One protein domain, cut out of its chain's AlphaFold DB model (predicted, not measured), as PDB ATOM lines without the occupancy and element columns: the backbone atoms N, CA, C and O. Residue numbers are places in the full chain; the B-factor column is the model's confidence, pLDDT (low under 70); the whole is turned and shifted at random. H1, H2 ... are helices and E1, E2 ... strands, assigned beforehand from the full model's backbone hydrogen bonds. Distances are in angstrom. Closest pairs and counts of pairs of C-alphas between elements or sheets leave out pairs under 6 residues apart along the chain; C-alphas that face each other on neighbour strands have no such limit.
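This is residues 2 to 153 of the 155 residues of an uncharacterized protein of archaeon (UniProt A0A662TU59). A strongly twisted sheet of five strands, E3 to E7, stands between two long helices, H4 on one face and H5 on the other. H2 packs on H4 and H3 on H2, H1 meets the sheet's edge strand E3, the small hairpin E1 and E2 lies away from the sheet, and residues 142 to 153, with H6, stick out as a thin tail at the far end from a free loop of residues 37 to 42. The 152 printed residues include six named helices and seven named strands, in the order H1 E1 E2 H2 H3 H4 E3 E4 E5 H5 E6 E7 H6; the class is mixed, helices and strands. The large sheet runs E3 E4 E5 E6 E7 and is mixed, with E5 and E6 parallel and the other neighbours antiparallel. The whole is only just compact, close to loose, with a radius of gyration of the C-alphas of 17.8 A, and spans 70 by 35 by 27 A, its length drawn out by the tail.

In the sheet, E3, residues 71 to 75, E4, residues 83 to 88, and E5, residues 91 to 99, form a meander, each strand the antiparallel neighbour of the one before, and also two hairpins. N 73 and O 85 are 2.9 A apart, and N 86 and O 93 are 2.8 A apart, both within hydrogen-bond range. E6, residues 122 to 128, is parallel to E5 at 31 degrees, with N 96 and O 124 at 2.9 A. E7, residues 134 to 139, makes a hairpin with E6, with N 125 and O 137 at 2.8 A. E3 and E7 are the edge strands. H5, residues 106 to 118, has a height over the sheet of 9.5 A and lies over E6 and, only just, with 3 C-alphas, over E5. On the local plane its line stands at 23 degrees to E6, along the strands; the closest C-alphas are those of Ala 116 and Leu 123, 5.7 A apart. E5, H5 and E6 form a strand-helix-strand unit, two parallel neighbour strands with a helix between, and its crossover is right-handed. H4, residues 55 to 67, is on the opposite face, giving three layers, helices on both faces of a sheet; its closest C-alpha to E5 is Glu 58 to Pro 97, 5.6 A. H2, residues 22 to 30, touches H4 at Leu 23 and Leu 59, C-alphas 6.4 A apart, at a steep tilt of 68 degrees, only just short of about perpendicular, the same way. H3, residues 45 to 49, touches H2, the C-alphas of Ala 26 and Trp 45 being 4.4 A apart. H1, residues 2 to 8, only grazes the sheet, with the C-alphas of Leu 8 and Arg 71 at 4.5 A. E1, residues 12 to 14, and E2, residues 17 to 19, form an antiparallel hairpin, with N 12 and O 19 at 2.8 A. H6, residues 146 to 151, is not on the sheet. Every O i to N i+4 pair is within hydrogen-bond range in H1, H2, H4 and H5; H3 has 0 of 1, with 1 of 2 O i to N i+3 pairs, and H6 has 0 of 2, with 0 of 3.

H1 begins at C-alpha 2, (101.075, 22.049, 37.815). E5 is the longest strand, 24.8 A from C-alpha 91 at (125.079, 23.155, 40.201) to C-alpha 99. E6 measures 19.0 A, H5 18.5 A, H4 18.1 A, E4 16.0 A and E7 15.9 A. H6 ends at C-alpha 151, (154.054, 25.925, 41.935).

The two C-alphas farthest apart, of Asp 40 and Ala 152, are 71.3 A apart. Without the stretches that stand free, the body spans 42 by 32 by 26 A. The printed part has no cut, and the link from H2 to H3, 14 residues, is long. The mean pLDDT of the printed part is 87.8; residue 2, residues 76 to 80 and residues 146 to 153 are under 70.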
ATOM      1  N   SER A   2     100.172  20.961  37.378       65.06
ATOM      2  CA  SER A   2     101.075  22.049  37.815       65.06
ATOM      3  C   SER A   2     102.385  21.630  38.508       65.06
ATOM      4  O   SER A   2     103.426  22.235  38.268       65.06
ATOM      5  N   ARG A   3     102.386  20.574  39.336       74.69
ATOM      6  CA  ARG A   3     103.582  20.167  40.107       74.69
ATOM      7  C   ARG A   3     104.754  19.706  39.228       74.69
ATOM      8  O   ARG A   3     105.899  19.987  39.564       74.69
ATOM      9  N   LYS A   4     104.474  19.021  38.113       80.62
ATOM     10  CA  LYS A   4     105.505  18.484  37.207       80.62
ATOM     11  C   LYS A   4     106.151  19.585  36.363       80.62
ATOM     12  O   LYS A   4     107.359  19.563  36.176       80.62
ATOM     13  N   LEU A   5     105.364  20.568  35.922       83.38
ATOM     14  CA  LEU A   5     105.866  21.751  35.212       83.38
ATOM     15  C   LEU A   5     106.782  22.579  36.120       83.38
ATOM     16  O   LEU A   5     107.933  22.830  35.777       83.38
ATOM     17  N   LYS A   6     106.334  22.840  37.354       83.25
ATOM     18  CA  LYS A   6     107.116  23.575  38.356       83.25
ATOM     19  C   LYS A   6     108.452  22.905  38.704       83.25
ATOM     20  O   LYS A   6     109.440  23.595  38.927       83.25
ATOM     21  N   GLN A   7     108.499  21.570  38.749       84.44
ATOM     22  CA  GLN A   7     109.746  20.823  38.969       84.44
ATOM     23  C   GLN A   7     110.742  20.983  37.815       84.44
ATOM     24  O   GLN A   7     111.942  21.066  38.060       84.44
ATOM     25  N   LEU A   8     110.241  21.052  36.582       86.00
ATOM     26  CA  LEU A   8     111.048  21.265  35.382       86.00
ATOM     27  C   LEU A   8     111.444  22.735  35.176       86.00
ATOM     28  O   LEU A   8     112.293  23.013  34.340       86.00
ATOM     29  N   GLY A   9     110.893  23.656  35.973       86.81
ATOM     30  CA  GLY A   9     111.130  25.095  35.836       86.81
ATOM     31  C   GLY A   9     110.247  25.769  34.788       86.81
ATOM     32  O   GLY A   9     110.485  26.932  34.503       86.81
ATOM     33  N   ILE A  10     109.239  25.050  34.283       91.25
ATOM     34  CA  ILE A  10     108.323  25.511  33.239       91.25
ATOM     35  C   ILE A  10     107.262  26.425  33.849       91.25
ATOM     36  O   ILE A  10     106.472  25.970  34.693       91.25
ATOM     37  N   GLY A  11     107.215  27.657  33.355       89.88
ATOM     38  CA  GLY A  11     106.215  28.659  33.678       89.88
ATOM     39  C   GLY A  11     106.401  29.349  35.024       89.88
ATOM     40  O   GLY A  11     106.934  28.801  35.996       89.88
ATOM     41  N   GLU A  12     105.882  30.567  35.099       88.44
ATOM     42  CA  GLU A  12     105.891  31.412  36.286       88.44
ATOM     43  C   GLU A  12     104.472  31.556  36.845       88.44
ATOM     44  O   GLU A  12     103.511  31.806  36.124       88.44
ATOM     45  N   SER A  13     104.306  31.369  38.156       87.94
ATOM     46  CA  SER A  13     103.001  31.574  38.794       87.94
ATOM     47  C   SER A  13     102.800  33.056  39.101       87.94
ATOM     48  O   SER A  13     103.419  33.565  40.035       87.94
ATOM     49  N   LYS A  14     101.899  33.725  38.376       87.38
ATOM     50  CA  LYS A  14     101.491  35.114  38.634       87.38
ATOM     51  C   LYS A  14      99.982  35.195  38.779       87.38
ATOM     52  O   LYS A  14      99.254  34.631  37.979       87.38
ATOM     53  N   ASN A  15      99.495  35.872  39.818       88.31
ATOM     54  CA  ASN A  15      98.061  36.151  40.009       88.31
ATOM     55  C   ASN A  15      97.126  34.924  39.889       88.31
ATOM     56  O   ASN A  15      96.003  35.032  39.411       88.31
ATOM     57  N   GLY A  16      97.584  33.740  40.312       85.81
ATOM     58  CA  GLY A  16      96.797  32.503  40.234       85.81
ATOM     59  C   GLY A  16      96.773  31.828  38.857       85.81
ATOM     60  O   GLY A  16      96.194  30.749  38.736       85.81
ATOM     61  N   VAL A  17      97.441  32.400  37.853       89.38
ATOM     62  CA  VAL A  17      97.681  31.783  36.545       89.38
ATOM     63  C   VAL A  17      99.144  31.360  36.402       89.38
ATOM     64  O   VAL A  17     100.021  31.808  37.145       89.38
ATOM     65  N   VAL A  18      99.401  30.434  35.478       89.25
ATOM     66  CA  VAL A  18     100.761  30.069  35.070       89.25
ATOM     67  C   VAL A  18     101.026  30.769  33.749       89.25
ATOM     68  O   VAL A  18     100.412  30.426  32.742       89.25
ATOM     69  N   GLU A  19     101.911  31.753  33.777       91.06
ATOM     70  CA  GLU A  19     102.444  32.385  32.576       91.06
ATOM     71  C   GLU A  19     103.549  31.502  32.010       91.06
ATOM     72  O   GLU A  19     104.344  30.937  32.764       91.06
ATOM     73  N   LEU A  20     103.572  31.352  30.691       91.81
ATOM     74  CA  LEU A  20     104.563  30.561  29.976       91.81
ATOM     75  C   LEU A  20     105.335  31.472  29.039       91.81
ATOM     76  O   LEU A  20     104.747  32.335  28.387       91.81
ATOM     77  N   ASP A  21     106.632  31.225  28.938       91.25
ATOM     78  CA  ASP A  21     107.423  31.743  27.830       91.25
ATOM     79  C   ASP A  21     106.975  31.089  26.505       91.25
ATOM     80  O   ASP A  21     106.474  29.958  26.484       91.25
ATOM     81  N   VAL A  22     107.160  31.784  25.378       90.31
ATOM     82  CA  VAL A  22     106.799  31.270  24.043       90.31
ATOM     83  C   VAL A  22     107.478  29.925  23.771       90.31
ATOM     84  O   VAL A  22     106.837  28.997  23.269       90.31
ATOM     85  N   LEU A  23     108.743  29.772  24.170       91.50
ATOM     86  CA  LEU A  23     109.496  28.534  23.989       91.50
ATOM     87  C   LEU A  23     108.940  27.389  24.848       91.50
ATOM     88  O   LEU A  23     108.880  26.235  24.416       91.50
ATOM     89  N   GLU A  24     108.488  27.706  26.061       93.69
ATOM     90  CA  GLU A  24     107.850  26.748  26.966       93.69
ATOM     91  C   GLU A  24     106.517  26.257  26.404       93.69
ATOM     92  O   GLU A  24     106.229  25.055  26.433       93.69
ATOM     93  N   LEU A  25     105.712  27.171  25.859       93.44
ATOM     94  CA  LEU A  25     104.457  26.828  25.202       93.44
ATOM     95  C   LEU A  25     104.707  25.962  23.963       93.44
ATOM     96  O   LEU A  25     104.084  24.906  23.828       93.44
ATOM     97  N   ALA A  26     105.667  26.341  23.114       93.44
ATOM     98  CA  ALA A  26     106.058  25.560  21.942       93.44
ATOM     99  C   ALA A  26     106.474  24.131  22.327       93.44
ATOM    100  O   ALA A  26     106.015  23.164  21.717       93.44
ATOM    101  N   TYR A  27     107.250  23.964  23.404       94.19
ATOM    102  CA  TYR A  27     107.584  22.646  23.948       94.19
ATOM    103  C   TYR A  27     106.345  21.839  24.370       94.19
ATOM    104  O   TYR A  27     106.252  20.634  24.095       94.19
ATOM    105  N   LEU A  28     105.394  22.463  25.069       94.62
ATOM    106  CA  LEU A  28     104.193  21.779  25.550       94.62
ATOM    107  C   LEU A  28     103.277  21.348  24.402       94.62
ATOM    108  O   LEU A  28     102.735  20.241  24.460       94.62
ATOM    109  N   LEU A  29     103.156  22.168  23.360       94.19
ATOM    110  CA  LEU A  29     102.418  21.838  22.141       94.19
ATOM    111  C   LEU A  29     103.113  20.719  21.355       94.19
ATOM    112  O   LEU A  29     102.502  19.682  21.096       94.19
ATOM    113  N   TRP A  30     104.416  20.853  21.082       93.69
ATOM    114  CA  TRP A  30     105.212  19.838  20.377       93.69
ATOM    115  C   TRP A  30     105.150  18.469  21.070       93.69
ATOM    116  O   TRP A  30     104.976  17.431  20.431       93.69
ATOM    117  N   SER A  31     105.232  18.458  22.404       92.94
ATOM    118  CA  SER A  31     105.160  17.229  23.204       92.94
ATOM    119  C   SER A  31     103.735  16.733  23.479       92.94
ATOM    120  O   SER A  31     103.576  15.751  24.211       92.94
ATOM    121  N   ARG A  32     102.710  17.383  22.907       92.88
ATOM    122  CA  ARG A  32     101.275  17.080  23.082       92.88
ATOM    123  C   ARG A  32     100.832  17.050  24.548       92.88
ATOM    124  O   ARG A  32      99.982  16.258  24.947       92.88
ATOM    125  N   LYS A  33     101.448  17.897  25.370       91.88
ATOM    126  CA  LYS A  33     101.131  18.068  26.797       91.88
ATOM    127  C   LYS A  33     100.211  19.253  27.056       91.88
ATOM    128  O   LYS A  33      99.738  19.390  28.178       91.88
ATOM    129  N   ALA A  34      99.975  20.095  26.060       92.56
ATOM    130  CA  ALA A  34      99.008  21.176  26.116       92.56
ATOM    131  C   ALA A  34      98.285  21.304  24.775       92.56
ATOM    132  O   ALA A  34      98.734  20.770  23.761       92.56
ATOM    133  N   VAL A  35      97.173  22.027  24.810       93.19
ATOM    134  CA  VAL A  35      96.480  22.566  23.644       93.19
ATOM    135  C   VAL A  35      96.380  24.064  23.887       93.19
ATOM    136  O   VAL A  35      96.076  24.474  25.009       93.19
ATOM    137  N   ALA A  36      96.669  24.861  22.868       93.56
ATOM    138  CA  ALA A  36      96.558  26.308  22.927       93.56
ATOM    139  C   ALA A  36      95.648  26.789  21.806       93.56
ATOM    140  O   ALA A  36      95.637  26.221  20.713       93.56
ATOM    141  N   THR A  37      94.885  27.832  22.103       93.94
ATOM    142  CA  THR A  37      94.011  28.494  21.145       93.94
ATOM    143  C   THR A  37      94.226  29.998  21.202       93.94
ATOM    144  O   THR A  37      94.480  30.555  22.271       93.94
ATOM    145  N   GLN A  38      94.104  30.652  20.052       92.00
ATOM    146  CA  GLN A  38      94.052  32.103  19.915       92.00
ATOM    147  C   GLN A  38      92.882  32.436  18.997       92.00
ATOM    148  O   GLN A  38      92.813  31.903  17.894       92.00
ATOM    149  N   ASP A  39      91.953  33.271  19.466       92.94
ATOM    150  CA  ASP A  39      90.754  33.658  18.708       92.94
ATOM    151  C   ASP A  39      90.010  32.439  18.118       92.94
ATOM    152  O   ASP A  39      89.712  32.373  16.927       92.94
ATOM    153  N   ASP A  40      89.794  31.422  18.961       92.12
ATOM    154  CA  ASP A  40      89.193  30.116  18.632       92.12
ATOM    155  C   ASP A  40      89.943  29.261  17.588       92.12
ATOM    156  O   ASP A  40      89.519  28.146  17.271       92.12
ATOM    157  N   CYS A  41      91.103  29.709  17.107       91.62
ATOM    158  CA  CYS A  41      91.991  28.927  16.252       91.62
ATOM    159  C   CYS A  41      92.967  28.111  17.101       91.62
ATOM    160  O   CYS A  41      93.548  28.622  18.058       91.62
ATOM    161  N   LEU A  42      93.173  26.840  16.746       92.88
ATOM    162  CA  LEU A  42      94.223  26.020  17.350       92.88
ATOM    163  C   LEU A  42      95.595  26.554  16.936       92.88
ATOM    164  O   LEU A  42      95.838  26.767  15.752       92.88
ATOM    165  N   LEU A  43      96.473  26.740  17.918       92.50
ATOM    166  CA  LEU A  43      97.865  27.103  17.682       92.50
ATOM    167  C   LEU A  43      98.718  25.844  17.565       92.50
ATOM    168  O   LEU A  43      98.687  24.986  18.456       92.50
ATOM    169  N   GLU A  44      99.535  25.764  16.518       91.31
ATOM    170  CA  GLU A  44     100.602  24.776  16.425       91.31
ATOM    171  C   GLU A  44     101.909  25.345  16.985       91.31
ATOM    172  O   GLU A  44     102.165  26.550  16.989       91.31
ATOM    173  N   TRP A  45     102.787  24.462  17.462       90.44
ATOM    174  CA  TRP A  45     104.078  24.877  18.025       90.44
ATOM    175  C   TRP A  45     104.950  25.634  17.013       90.44
ATOM    176  O   TRP A  45     105.755  26.467  17.415       90.44
ATOM    177  N   LEU A  46     104.804  25.338  15.716       87.62
ATOM    178  CA  LEU A  46     105.582  25.979  14.659       87.62
ATOM    179  C   LEU A  46     105.147  27.436  14.448       87.62
ATOM    180  O   LEU A  46     105.996  28.292  14.212       87.62
ATOM    181  N   ASP A  47     103.853  27.721  14.610       87.81
ATOM    182  CA  ASP A  47     103.290  29.066  14.455       87.81
ATOM    183  C   ASP A  47     103.870  30.032  15.495       87.81
ATOM    184  O   ASP A  47     104.125  31.199  15.203       87.81
ATOM    185  N   LEU A  48     104.156  29.522  16.698       85.62
ATOM    186  CA  LEU A  48     104.754  30.290  17.793       85.62
ATOM    187  C   LEU A  48     106.199  30.717  17.521       85.62
ATOM    188  O   LEU A  48     106.667  31.707  18.077       85.62
ATOM    189  N   LEU A  49     106.917  29.959  16.693       85.19
ATOM    190  CA  LEU A  49     108.353  30.134  16.472       85.19
ATOM    191  C   LEU A  49     108.675  30.808  15.135       85.19
ATOM    192  O   LEU A  49     109.830  31.134  14.881       85.19
ATOM    193  N   ALA A  50     107.668  31.049  14.292       81.19
ATOM    194  CA  ALA A  50     107.842  31.532  12.923       81.19
ATOM    195  C   ALA A  50     108.556  32.894  12.810       81.19
ATOM    196  O   ALA A  50     109.166  33.174  11.782       81.19
ATOM    197  N   ASN A  51     108.498  33.726  13.857       73.00
ATOM    198  CA  ASN A  51     109.074  35.077  13.873       73.00
ATOM    199  C   ASN A  51     110.365  35.196  14.700       73.00
ATOM    200  O   ASN A  51     110.853  36.305  14.906       73.00
ATOM    201  N   HIS A  52     110.894  34.081  15.206       72.44
ATOM    202  CA  HIS A  52     112.096  34.070  16.029       72.44
ATOM    203  C   HIS A  52     113.250  33.426  15.265       72.44
ATOM    204  O   HIS A  52     113.279  32.212  15.043       72.44
ATOM    205  N   ASP A  53     114.218  34.259  14.887       71.19
ATOM    206  CA  ASP A  53     115.495  33.780  14.374       71.19
ATOM    207  C   ASP A  53     116.122  32.837  15.419       71.19
ATOM    208  O   ASP A  53     116.116  33.121  16.610       71.19
ATOM    209  N   ASP A  54     116.588  31.670  14.970       83.62
ATOM    210  CA  ASP A  54     117.158  30.591  15.795       83.62
ATOM    211  C   ASP A  54     116.217  29.866  16.786       83.62
ATOM    212  O   ASP A  54     116.664  28.942  17.471       83.62
ATOM    213  N   ALA A  55     114.904  30.123  16.779       85.75
ATOM    214  CA  ALA A  55     113.956  29.443  17.678       85.75
ATOM    215  C   ALA A  55     113.987  27.906  17.613       85.75
ATOM    216  O   ALA A  55     113.764  27.221  18.613       85.75
ATOM    217  N   ALA A  56     114.282  27.332  16.443       89.00
ATOM    218  CA  ALA A  56     114.458  25.886  16.313       89.00
ATOM    219  C   ALA A  56     115.663  25.385  17.131       89.00
ATOM    220  O   ALA A  56     115.556  24.381  17.836       89.00
ATOM    221  N   THR A  57     116.788  26.102  17.070       92.94
ATOM    222  CA  THR A  57     118.007  25.826  17.848       92.94
ATOM    223  C   THR A  57     117.706  25.898  19.343       92.94
ATOM    224  O   THR A  57     118.043  24.985  20.099       92.94
ATOM    225  N   GLU A  58     117.012  26.952  19.768       93.38
ATOM    226  CA  GLU A  58     116.622  27.172  21.160       93.38
ATOM    227  C   GLU A  58     115.708  26.057  21.671       93.38
ATOM    228  O   GLU A  58     115.955  25.499  22.743       93.38
ATOM    229  N   LEU A  59     114.701  25.668  20.881       94.00
ATOM    230  CA  LEU A  59     113.767  24.603  21.240       94.00
ATOM    231  C   LEU A  59     114.478  23.250  21.349       94.00
ATOM    232  O   LEU A  59     114.204  22.485  22.278       94.00
ATOM    233  N   ILE A  60     115.413  22.952  20.442       95.62
ATOM    234  CA  ILE A  60     116.220  21.723  20.482       95.62
ATOM    235  C   ILE A  60     117.028  21.654  21.783       95.62
ATOM    236  O   ILE A  60     116.956  20.644  22.492       95.62
ATOM    237  N   VAL A  61     117.751  22.724  22.133       97.12
ATOM    238  CA  VAL A  61     118.542  22.780  23.376       97.12
ATOM    239  C   VAL A  61     117.635  22.686  24.599       97.12
ATOM    240  O   VAL A  61     117.916  21.918  25.519       97.12
ATOM    241  N   TYR A  62     116.511  23.400  24.600       96.00
ATOM    242  CA  TYR A  62     115.532  23.354  25.682       96.00
ATOM    243  C   TYR A  62     115.005  21.928  25.920       96.00
ATOM    244  O   TYR A  62     115.006  21.430  27.050       96.00
ATOM    245  N   ILE A  63     114.630  21.220  24.850       95.62
ATOM    246  CA  ILE A  63     114.191  19.819  24.910       95.62
ATOM    247  C   ILE A  63     115.306  18.907  25.433       95.62
ATOM    248  O   ILE A  63     115.031  18.036  26.264       95.62
ATOM    249  N   ASP A  64     116.544  19.066  24.955       97.31
ATOM    250  CA  ASP A  64     117.683  18.252  25.394       97.31
ATOM    251  C   ASP A  64     117.961  18.432  26.896       97.31
ATOM    252  O   ASP A  64     118.064  17.447  27.633       97.31
ATOM    253  N   LEU A  65     117.962  19.673  27.389       96.69
ATOM    254  CA  LEU A  65     118.113  19.979  28.813       96.69
ATOM    255  C   LEU A  65     117.008  19.330  29.660       96.69
ATOM    256  O   LEU A  65     117.295  18.697  30.682       96.69
ATOM    257  N   LEU A  66     115.746  19.418  29.227       94.94
ATOM    258  CA  LEU A  66     114.626  18.777  29.925       94.94
ATOM    259  C   LEU A  66     114.731  17.243  29.916       94.94
ATOM    260  O   LEU A  66     114.444  16.601  30.932       94.94
ATOM    261  N   LYS A  67     115.170  16.635  28.804       94.12
ATOM    262  CA  LYS A  67     115.430  15.183  28.708       94.12
ATOM    263  C   LYS A  67     116.534  14.734  29.666       94.12
ATOM    264  O   LYS A  67     116.461  13.631  30.197       94.12
ATOM    265  N   ARG A  68     117.513  15.598  29.944       93.50
ATOM    266  CA  ARG A  68     118.588  15.375  30.929       93.50
ATOM    267  C   ARG A  68     118.165  15.630  32.380       93.50
ATOM    268  O   ARG A  68     119.036  15.648  33.257       93.50
ATOM    269  N   HIS A  69     116.864  15.807  32.622       91.75
ATOM    270  CA  HIS A  69     116.254  16.095  33.923       91.75
ATOM    271  C   HIS A  69     116.775  17.377  34.579       91.75
ATOM    272  O   HIS A  69     116.821  17.483  35.806       91.75
ATOM    273  N   CYS A  70     117.174  18.356  33.769       93.50
ATOM    274  CA  CYS A  70     117.521  19.671  34.271       93.50
ATOM    275  C   CYS A  70     116.255  20.472  34.601       93.50
ATOM    276  O   CYS A  70     115.234  20.348  33.924       93.50
ATOM    277  N   ARG A  71     116.347  21.343  35.610       94.75
ATOM    278  CA  ARG A  71     115.388  22.438  35.781       94.75
ATOM    279  C   ARG A  71     115.847  23.599  34.906       94.75
ATOM    280  O   ARG A  71     116.981  24.040  35.074       94.75
ATOM    281  N   VAL A  72     114.992  24.071  34.006       95.19
ATOM    282  CA  VAL A  72     115.329  25.083  32.996       95.19
ATOM    283  C   VAL A  72     114.403  26.278  33.161       95.19
ATOM    284  O   VAL A  72     113.194  26.105  33.260       95.19
ATOM    285  N   THR A  73     114.967  27.478  33.199       93.50
ATOM    286  CA  THR A  73     114.225  28.740  33.215       93.50
ATOM    287  C   THR A  73     114.706  29.595  32.053       93.50
ATOM    288  O   THR A  73     115.912  29.815  31.909       93.50
ATOM    289  N   VAL A  74     113.773  30.050  31.219       91.88
ATOM    290  CA  VAL A  74     114.070  30.922  30.080       91.88
ATOM    291  C   VAL A  74     114.328  32.338  30.589       91.88
ATOM    292  O   VAL A  74     113.545  32.883  31.363       91.88
ATOM    293  N   LEU A  75     115.458  32.925  30.198       87.50
ATOM    294  CA  LEU A  75     115.814  34.308  30.502       87.50
ATOM    295  C   LEU A  75     115.536  35.162  29.259       87.50
ATOM    296  O   LEU A  75     116.451  35.481  28.503       87.50
ATOM    297  N   SER A  76     114.267  35.506  29.031       65.06
ATOM    298  CA  SER A  76     113.819  36.192  27.807       65.06
ATOM    299  C   SER A  76     114.021  37.723  27.817       65.06
ATOM    300  O   SER A  76     113.261  38.458  27.189       65.06
ATOM    301  N   GLU A  77     115.040  38.255  28.502       63.44
ATOM    302  CA  GLU A  77     115.240  39.711  28.587       63.44
ATOM    303  C   GLU A  77     116.631  40.196  28.130       63.44
ATOM    304  O   GLU A  77     117.668  39.680  28.549       63.44
ATOM    305  N   LYS A  78     116.620  41.283  27.339       51.31
ATOM    306  CA  LYS A  78     117.716  42.233  27.021       51.31
ATOM    307  C   LYS A  78     118.865  41.791  26.102       51.31
ATOM    308  O   LYS A  78     119.644  42.662  25.718       51.31
ATOM    309  N   SER A  79     118.987  40.522  25.718       59.16
ATOM    310  CA  SER A  79     120.016  40.057  24.766       59.16
ATOM    311  C   SER A  79     119.417  39.618  23.431       59.16
ATOM    312  O   SER A  79     118.254  39.236  23.373       59.16
ATOM    313  N   LYS A  80     120.225  39.658  22.361       68.44
ATOM    314  CA  LYS A  80     119.842  39.120  21.044       68.44
ATOM    315  C   LYS A  80     119.683  37.596  21.052       68.44
ATOM    316  O   LYS A  80     118.934  37.073  20.244       68.44
ATOM    317  N   LEU A  81     120.384  36.915  21.959       78.19
ATOM    318  CA  LEU A  81     120.347  35.464  22.120       78.19
ATOM    319  C   LEU A  81     119.488  35.078  23.324       78.19
ATOM    320  O   LEU A  81     119.635  35.674  24.399       78.19
ATOM    321  N   VAL A  82     118.647  34.054  23.175       85.75
ATOM    322  CA  VAL A  82     117.980  33.420  24.317       85.75
ATOM    323  C   VAL A  82     119.016  32.756  25.216       85.75
ATOM    324  O   VAL A  82     120.014  32.187  24.774       85.75
ATOM    325  N   ARG A  83     118.775  32.837  26.524       91.12
ATOM    326  CA  ARG A  83     119.622  32.226  27.546       91.12
ATOM    327  C   ARG A  83     118.770  31.371  28.458       91.12
ATOM    328  O   ARG A  83     117.655  31.746  28.821       91.12
ATOM    329  N   PHE A  84     119.323  30.248  28.886       94.44
ATOM    330  CA  PHE A  84     118.688  29.392  29.876       94.44
ATOM    331  C   PHE A  84     119.460  29.432  31.181       94.44
ATOM    332  O   PHE A  84     120.662  29.178  31.217       94.44
ATOM    333  N   LEU A  85     118.751  29.681  32.275       94.19
ATOM    334  CA  LEU A  85     119.255  29.357  33.596       94.19
ATOM    335  C   LEU A  85     118.897  27.905  33.897       94.19
ATOM    336  O   LEU A  85     117.726  27.533  33.955       94.19
ATOM    337  N   VAL A  86     119.918  27.088  34.104       95.94
ATOM    338  CA  VAL A  86     119.783  25.648  34.275       95.94
ATOM    339  C   VAL A  86     120.306  25.249  35.641       95.94
ATOM    340  O   VAL A  86     121.404  25.635  36.030       95.94
ATOM    341  N   SER A  87     119.539  24.437  36.361       94.50
ATOM    342  CA  SER A  87     119.966  23.850  37.630       94.50
ATOM    343  C   SER A  87     119.933  22.329  37.542       94.50
ATOM    344  O   SER A  87     118.908  21.743  37.175       94.50
ATOM    345  N   LYS A  88     121.038  21.683  37.922       92.69
ATOM    346  CA  LYS A  88     121.160  20.222  37.978       92.69
ATOM    347  C   LYS A  88     122.045  19.816  39.151       92.69
ATOM    348  O   LYS A  88     123.160  20.298  39.274       92.69
ATOM    349  N   SER A  89     121.541  18.934  40.015       89.50
ATOM    350  CA  SER A  89     122.303  18.374  41.146       89.50
ATOM    351  C   SER A  89     122.974  19.413  42.063       89.50
ATOM    352  O   SER A  89     124.027  19.151  42.630       89.50
ATOM    353  N   GLY A  90     122.369  20.596  42.216       88.50
ATOM    354  CA  GLY A  90     122.913  21.695  43.024       88.50
ATOM    355  C   GLY A  90     123.862  22.634  42.275       88.50
ATOM    356  O   GLY A  90     124.101  23.740  42.753       88.50
ATOM    357  N   GLU A  91     124.332  22.261  41.084       93.69
ATOM    358  CA  GLU A  91     125.079  23.155  40.201       93.69
ATOM    359  C   GLU A  91     124.132  24.023  39.364       93.69
ATOM    360  O   GLU A  91     123.017  23.611  39.011       93.69
ATOM    361  N   ARG A  92     124.593  25.236  39.040       96.06
ATOM    362  CA  ARG A  92     123.879  26.203  38.202       96.06
ATOM    363  C   ARG A  92     124.703  26.529  36.967       96.06
ATOM    364  O   ARG A  92     125.900  26.799  37.060       96.06
ATOM    365  N   PHE A  93     124.029  26.569  35.829       96.94
ATOM    366  CA  PHE A  93     124.607  26.865  34.530       96.94
ATOM    367  C   PHE A  93     123.798  27.969  33.855       96.94
ATOM    368  O   PHE A  93     122.571  27.994  33.948       96.94
ATOM    369  N   MET A  94     124.485  28.872  33.172       96.12
ATOM    370  CA  MET A  94     123.898  29.713  32.139       96.12
ATOM    371  C   MET A  94     124.198  29.044  30.803       96.12
ATOM    372  O   MET A  94     125.363  28.821  30.490       96.12
ATOM    373  N   VAL A  95     123.170  28.679  30.046       96.81
ATOM    374  CA  VAL A  95     123.315  27.984  28.762       96.81
ATOM    375  C   VAL A  95     122.912  28.917  27.631       96.81
ATOM    376  O   VAL A  95     121.832  29.506  27.683       96.81
ATOM    377  N   ILE A  96     123.766  29.020  26.614       94.88
ATOM    378  CA  ILE A  96     123.518  29.794  25.393       94.88
ATOM    379  C   ILE A  96     123.407  28.827  24.212       94.88
ATOM    380  O   ILE A  96     124.399  28.161  23.895       94.88
ATOM    381  N   PRO A  97     122.232  28.712  23.574       94.94
ATOM    382  CA  PRO A  97     122.061  27.956  22.339       94.94
ATOM    383  C   PRO A  97     122.789  28.646  21.190       94.94
ATOM    384  O   PRO A  97     122.647  29.848  20.995       94.94
ATOM    385  N   LEU A  98     123.553  27.881  20.420       94.50
ATOM    386  CA  LEU A  98     124.258  28.361  19.239       94.50
ATOM    387  C   LEU A  98     124.093  27.343  18.113       94.50
ATOM    388  O   LEU A  98     124.258  26.140  18.317       94.50
ATOM    389  N   ARG A  99     123.797  27.814  16.905       94.12
ATOM    390  CA  ARG A  99     123.771  26.955  15.716       94.12
ATOM    391  C   ARG A  99     125.189  26.761  15.185       94.12
ATOM    392  O   ARG A  99     125.964  27.716  15.135       94.12
ATOM    393  N   GLU A 100     125.541  25.562  14.742       91.06
ATOM    394  CA  GLU A 100     126.812  25.335  14.052       91.06
ATOM    395  C   GLU A 100     126.945  26.267  12.831       91.06
ATOM    396  O   GLU A 100     126.003  26.457  12.061       91.06
ATOM    397  N   GLY A 101     128.108  26.908  12.686       87.38
ATOM    398  CA  GLY A 101     128.350  27.916  11.649       87.38
ATOM    399  C   GLY A 101     127.799  29.314  11.958       87.38
ATOM    400  O   GLY A 101     128.038  30.230  11.174       87.38
ATOM    401  N   SER A 102     127.101  29.514  13.085       89.25
ATOM    402  CA  SER A 102     126.767  30.863  13.568       89.25
ATOM    403  C   SER A 102     127.996  31.565  14.152       89.25
ATOM    404  O   SER A 102     128.924  30.930  14.656       89.25
ATOM    405  N   SER A 103     128.010  32.895  14.068       86.81
ATOM    406  CA  SER A 103     129.042  33.734  14.674       86.81
ATOM    407  C   SER A 103     128.539  34.344  15.975       86.81
ATOM    408  O   SER A 103     127.454  34.920  15.994       86.81
ATOM    409  N   ILE A 104     129.367  34.303  17.016       88.25
ATOM    410  CA  ILE A 104     129.190  35.089  18.239       88.25
ATOM    411  C   ILE A 104     130.330  36.098  18.344       88.25
ATOM    412  O   ILE A 104     131.498  35.759  18.122       88.25
ATOM    413  N   GLU A 105     130.012  37.350  18.662       90.94
ATOM    414  CA  GLU A 105     131.041  38.370  18.839       90.94
ATOM    415  C   GLU A 105     131.854  38.092  20.110       90.94
ATOM    416  O   GLU A 105     131.310  37.760  21.165       90.94
ATOM    417  N   SER A 106     133.177  38.278  20.059       90.88
ATOM    418  CA  SER A 106     134.035  38.024  21.226       90.88
ATOM    419  C   SER A 106     133.631  38.865  22.440       90.88
ATOM    420  O   SER A 106     133.702  38.394  23.573       90.88
ATOM    421  N   GLN A 107     133.170  40.098  22.213       91.19
ATOM    422  CA  GLN A 107     132.711  40.982  23.280       91.19
ATOM    423  C   GLN A 107     131.409  40.485  23.925       91.19
ATOM    424  O   GLN A 107     131.254  40.585  25.145       91.19
ATOM    425  N   GLU A 108     130.501  39.917  23.134       90.06
ATOM    426  CA  GLU A 108     129.269  39.293  23.620       90.06
ATOM    427  C   GLU A 108     129.597  38.065  24.478       90.06
ATOM    428  O   GLU A 108     129.170  37.986  25.631       90.06
ATOM    429  N   LEU A 109     130.483  37.186  23.998       91.56
ATOM    430  CA  LEU A 109     130.944  36.025  24.766       91.56
ATOM    431  C   LEU A 109     131.590  36.428  26.104       91.56
ATOM    432  O   LEU A 109     131.258  35.870  27.150       91.56
ATOM    433  N   ILE A 110     132.475  37.432  26.102       92.75
ATOM    434  CA  ILE A 110     133.098  37.958  27.331       92.75
ATOM    435  C   ILE A 110     132.036  38.487  28.303       92.75
ATOM    436  O   ILE A 110     132.157  38.302  29.518       92.75
ATOM    437  N   SER A 111     131.003  39.151  27.785       91.69
ATOM    438  CA  SER A 111     129.906  39.691  28.593       91.69
ATOM    439  C   SER A 111     129.121  38.569  29.269       91.69
ATOM    440  O   SER A 111     128.887  38.636  30.476       91.69
ATOM    441  N   HIS A 112     128.827  37.492  28.541       91.94
ATOM    442  CA  HIS A 112     128.169  36.310  29.091       91.94
ATOM    443  C   HIS A 112     129.010  35.581  30.140       91.94
ATOM    444  O   HIS A 112     128.480  35.188  31.176       91.94
ATOM    445  N   VAL A 113     130.328  35.452  29.939       93.81
ATOM    446  CA  VAL A 113     131.220  34.845  30.948       93.81
ATOM    447  C   VAL A 113     131.194  35.654  32.248       93.81
ATOM    448  O   VAL A 113     131.105  35.091  33.344       93.81
ATOM    449  N   ARG A 114     131.248  36.988  32.144       92.25
ATOM    450  CA  ARG A 114     131.162  37.883  33.310       92.25
ATOM    451  C   ARG A 114     129.819  37.755  34.009       92.25
ATOM    452  O   ARG A 114     129.780  37.659  35.230       92.25
ATOM    453  N   GLU A 115     128.732  37.741  33.252       91.44
ATOM    454  CA  GLU A 115     127.386  37.623  33.796       91.44
ATOM    455  C   GLU A 115     127.156  36.284  34.502       91.44
ATOM    456  O   GLU A 115     126.620  36.267  35.610       91.44
ATOM    457  N   ALA A 116     127.598  35.173  33.909       92.81
ATOM    458  CA  ALA A 116     127.517  33.861  34.538       92.81
ATOM    459  C   ALA A 116     128.291  33.842  35.870       92.81
ATOM    460  O   ALA A 116     127.755  33.443  36.906       92.81
ATOM    461  N   SER A 117     129.499  34.415  35.875       91.31
ATOM    462  CA  SER A 117     130.316  34.560  37.087       91.31
ATOM    463  C   SER A 117     129.605  35.378  38.175       91.31
ATOM    464  O   SER A 117     129.577  34.967  39.334       91.31
ATOM    465  N   LEU A 118     128.984  36.509  37.813       91.19
ATOM    466  CA  LEU A 118     128.220  37.358  38.742       91.19
ATOM    467  C   LEU A 118     127.006  36.636  39.344       91.19
ATOM    468  O   LEU A 118     126.628  36.912  40.479       91.19
ATOM    469  N   ASN A 119     126.416  35.699  38.603       89.56
ATOM    470  CA  ASN A 119     125.276  34.895  39.044       89.56
ATOM    471  C   ASN A 119     125.680  33.570  39.712       89.56
ATOM    472  O   ASN A 119     124.810  32.735  39.984       89.56
ATOM    473  N   ALA A 120     126.976  33.375  39.988       91.62
ATOM    474  CA  ALA A 120     127.536  32.145  40.543       91.62
ATOM    475  C   ALA A 120     127.114  30.890  39.751       91.62
ATOM    476  O   ALA A 120     126.741  29.863  40.325       91.62
ATOM    477  N   CYS A 121     127.145  30.984  38.420       94.56
ATOM    478  CA  CYS A 121     126.907  29.868  37.514       94.56
ATOM    479  C   CYS A 121     128.046  29.713  36.498       94.56
ATOM    480  O   CYS A 121     128.768  30.659  36.184       94.56
ATOM    481  N   LYS A 122     128.203  28.494  35.976       95.56
ATOM    482  CA  LYS A 122     129.114  28.207  34.857       95.56
ATOM    483  C   LYS A 122     128.453  28.614  33.542       95.56
ATOM    484  O   LYS A 122     127.250  28.399  33.383       95.56
ATOM    485  N   LEU A 123     129.212  29.162  32.597       96.56
ATOM    486  CA  LEU A 123     128.709  29.415  31.247       96.56
ATOM    487  C   LEU A 123     128.908  28.167  30.382       96.56
ATOM    488  O   LEU A 123     130.030  27.688  30.235       96.56
ATOM    489  N   LEU A 124     127.826  27.677  29.780       97.44
ATOM    490  CA  LEU A 124     127.853  26.617  28.780       97.44
ATOM    491  C   LEU A 124     127.361  27.146  27.431       97.44
ATOM    492  O   LEU A 124     126.292  27.749  27.336       97.44
ATOM    493  N   LEU A 125     128.106  26.851  26.374       96.75
ATOM    494  CA  LEU A 125     127.680  27.037  24.992       96.75
ATOM    495  C   LEU A 125     127.106  25.711  24.488       96.75
ATOM    496  O   LEU A 125     127.805  24.699  24.496       96.75
ATOM    497  N   ALA A 126     125.839  25.709  24.082       97.50
ATOM    498  CA  ALA A 126     125.159  24.542  23.532       97.50
ATOM    499  C   ALA A 126     125.142  24.641  22.004       97.50
ATOM    500  O   ALA A 126     124.286  25.314  21.432       97.50
ATOM    501  N   LEU A 127     126.103  23.987  21.356       96.75
ATOM    502  CA  LEU A 127     126.220  23.954  19.902       96.75
ATOM    503  C   LEU A 127     125.295  22.889  19.317       96.75
ATOM    504  O   LEU A 127     125.380  21.716  19.690       96.75
ATOM    505  N   VAL A 128     124.431  23.312  18.397       97.25
ATOM    506  CA  VAL A 128     123.481  22.459  17.679       97.25
ATOM    507  C   VAL A 128     123.944  22.266  16.242       97.25
ATOM    508  O   VAL A 128     124.084  23.240  15.499       97.25
ATOM    509  N   ASP A 129     124.163  21.014  15.851       95.44
ATOM    510  CA  ASP A 129     124.534  20.664  14.479       95.44
ATOM    511  C   ASP A 129     123.317  20.646  13.529       95.44
ATOM    512  O   ASP A 129     122.154  20.730  13.934       95.44
ATOM    513  N   SER A 130     123.577  20.476  12.231       92.31
ATOM    514  CA  SER A 130     122.526  20.358  11.199       92.31
ATOM    515  C   SER A 130     121.568  19.166  11.372       92.31
ATOM    516  O   SER A 130     120.514  19.128  10.735       92.31
ATOM    517  N   ARG A 131     121.912  18.182  12.212       94.38
ATOM    518  CA  ARG A 131     121.090  17.001  12.528       94.38
ATOM    519  C   ARG A 131     120.303  17.173  13.831       94.38
ATOM    520  O   ARG A 131     119.546  16.274  14.194       94.38
ATOM    521  N   GLY A 132     120.460  18.304  14.520       92.88
ATOM    522  CA  GLY A 132     119.835  18.581  15.811       92.88
ATOM    523  C   GLY A 132     120.536  17.925  17.004       92.88
ATOM    524  O   GLY A 132     119.935  17.824  18.075       92.88
ATOM    525  N   SER A 133     121.780  17.460  16.851       96.38
ATOM    526  CA  SER A 133     122.596  16.984  17.973       96.38
ATOM    527  C   SER A 133     123.116  18.169  18.780       96.38
ATOM    528  O   SER A 133     123.529  19.170  18.201       96.38
ATOM    529  N   VAL A 134     123.148  18.039  20.112       98.00
ATOM    530  CA  VAL A 134     123.611  19.103  21.019       98.00
ATOM    531  C   VAL A 134     124.920  18.707  21.698       98.00
ATOM    532  O   VAL A 134     124.990  17.674  22.373       98.00
ATOM    533  N   VAL A 135     125.940  19.557  21.570       97.50
ATOM    534  CA  VAL A 135     127.226  19.443  22.275       97.50
ATOM    535  C   VAL A 135     127.422  20.659  23.176       97.50
ATOM    536  O   VAL A 135     127.169  21.787  22.768       97.50
ATOM    537  N   TYR A 136     127.880  20.430  24.407       97.56
ATOM    538  CA  TYR A 136     128.069  21.482  25.406       97.56
ATOM    539  C   TYR A 136     129.554  21.768  25.619       97.56
ATOM    540  O   TYR A 136     130.322  20.845  25.889       97.56
ATOM    541  N   TYR A 137     129.931  23.043  25.558       96.94
ATOM    542  CA  TYR A 137     131.275  23.534  25.861       96.94
ATOM    543  C   TYR A 137     131.222  24.481  27.052       96.94
ATOM    544  O   TYR A 137     130.409  25.401  27.069       96.94
ATOM    545  N   GLU A 138     132.089  24.272  28.038       96.38
ATOM    546  CA  GLU A 138     132.245  25.203  29.153       96.38
ATOM    547  C   GLU A 138     133.167  26.356  28.746       96.38
ATOM    548  O   GLU A 138     134.231  26.139  28.165       96.38
ATOM    549  N   ALA A 139     132.737  27.584  29.030       94.69
ATOM    550  CA  ALA A 139     133.504  28.793  28.773       94.69
ATOM    551  C   ALA A 139     133.779  29.513  30.095       94.69
ATOM    552  O   ALA A 139     132.860  29.923  30.805       94.69
ATOM    553  N   GLU A 140     135.056  29.701  30.410       92.88
ATOM    554  CA  GLU A 140     135.493  30.343  31.645       92.88
ATOM    555  C   GLU A 140     136.569  31.398  31.387       92.88
ATOM    556  O   GLU A 140     137.260  31.405  30.363       92.88
ATOM    557  N   ARG A 141     136.719  32.320  32.339       88.44
ATOM    558  CA  ARG A 141     137.830  33.266  32.318       88.44
ATOM    559  C   ARG A 141     139.077  32.565  32.839       88.44
ATOM    560  O   ARG A 141     139.173  32.278  34.027       88.44
ATOM    561  N   PHE A 142     140.069  32.407  31.975       86.38
ATOM    562  CA  PHE A 142     141.391  31.959  32.387       86.38
ATOM    563  C   PHE A 142     142.200  33.117  32.999       86.38
ATOM    564  O   PHE A 142     142.367  34.164  32.367       86.38
ATOM    565  N   ASP A 143     142.714  32.937  34.220       81.75
ATOM    566  CA  ASP A 143     143.666  33.861  34.853       81.75
ATOM    567  C   ASP A 143     145.050  33.209  34.961       81.75
ATOM    568  O   ASP A 143     145.309  32.380  35.835       81.75
ATOM    569  N   ALA A 144     145.965  33.620  34.083       78.25
ATOM    570  CA  ALA A 144     147.323  33.087  34.019       78.25
ATOM    571  C   ALA A 144     148.152  33.322  35.301       78.25
ATOM    572  O   ALA A 144     149.131  32.611  35.536       78.25
ATOM    573  N   ASN A 145     147.782  34.286  36.155       71.06
ATOM    574  CA  ASN A 145     148.516  34.573  37.394       71.06
ATOM    575  C   ASN A 145     148.188  33.591  38.528       71.06
ATOM    576  O   ASN A 145     148.999  33.414  39.437       71.06
ATOM    577  N   SER A 146     147.044  32.904  38.459       58.22
ATOM    578  CA  SER A 146     146.642  31.894  39.450       58.22
ATOM    579  C   SER A 146     147.520  30.632  39.417       58.22
ATOM    580  O   SER A 146     147.717  29.983  40.444       58.22
ATOM    581  N   VAL A 147     148.136  30.337  38.268       58.66
ATOM    582  CA  VAL A 147     148.986  29.151  38.042       58.66
ATOM    583  C   VAL A 147     150.386  29.307  38.657       58.66
ATOM    584  O   VAL A 147     151.030  28.321  39.006       58.66
ATOM    585  N   LYS A 148     150.872  30.541  38.858       50.22
ATOM    586  CA  LYS A 148     152.201  30.778  39.456       50.22
ATOM    587  C   LYS A 148     152.237  30.542  40.970       50.22
ATOM    588  O   LYS A 148     153.298  30.247  41.510       50.22
ATOM    589  N   HIS A 149     151.101  30.645  41.661       46.22
ATOM    590  CA  HIS A 149     151.044  30.476  43.118       46.22
ATOM    591  C   HIS A 149     150.896  29.024  43.588       46.22
ATOM    592  O   HIS A 149     151.208  28.741  44.744       46.22
ATOM    593  N   SER A 150     150.474  28.100  42.723       47.56
ATOM    594  CA  SER A 150     150.432  26.667  43.042       47.56
ATOM    595  C   SER A 150     151.818  26.021  42.977       47.56
ATOM    596  O   SER A 150     152.141  25.213  43.839       47.56
ATOM    597  N   GLN A 151     152.681  26.444  42.047       45.94
ATOM    598  CA  GLN A 151     154.054  25.925  41.935       45.94
ATOM    599  C   GLN A 151     155.015  26.470  43.005       45.94
ATOM    600  O   GLN A 151     156.036  25.856  43.289       45.94
ATOM    601  N   ALA A 152     154.689  27.599  43.642       50.06
ATOM    602  CA  ALA A 152     155.503  28.181  44.714       50.06
ATOM    603  C   ALA A 152     155.249  27.562  46.105       50.06
ATOM    604  O   ALA A 152     155.892  27.961  47.068       50.06
ATOM    605  N   ARG A 153     154.291  26.631  46.233       45.91
ATOM    606  CA  ARG A 153     153.988  25.920  47.492       45.91
ATOM    607  C   ARG A 153     154.585  24.511  47.561       45.91
ATOM    608  O   ARG A 153     154.408  23.847  48.577       45.91
TER     609      ARG A 153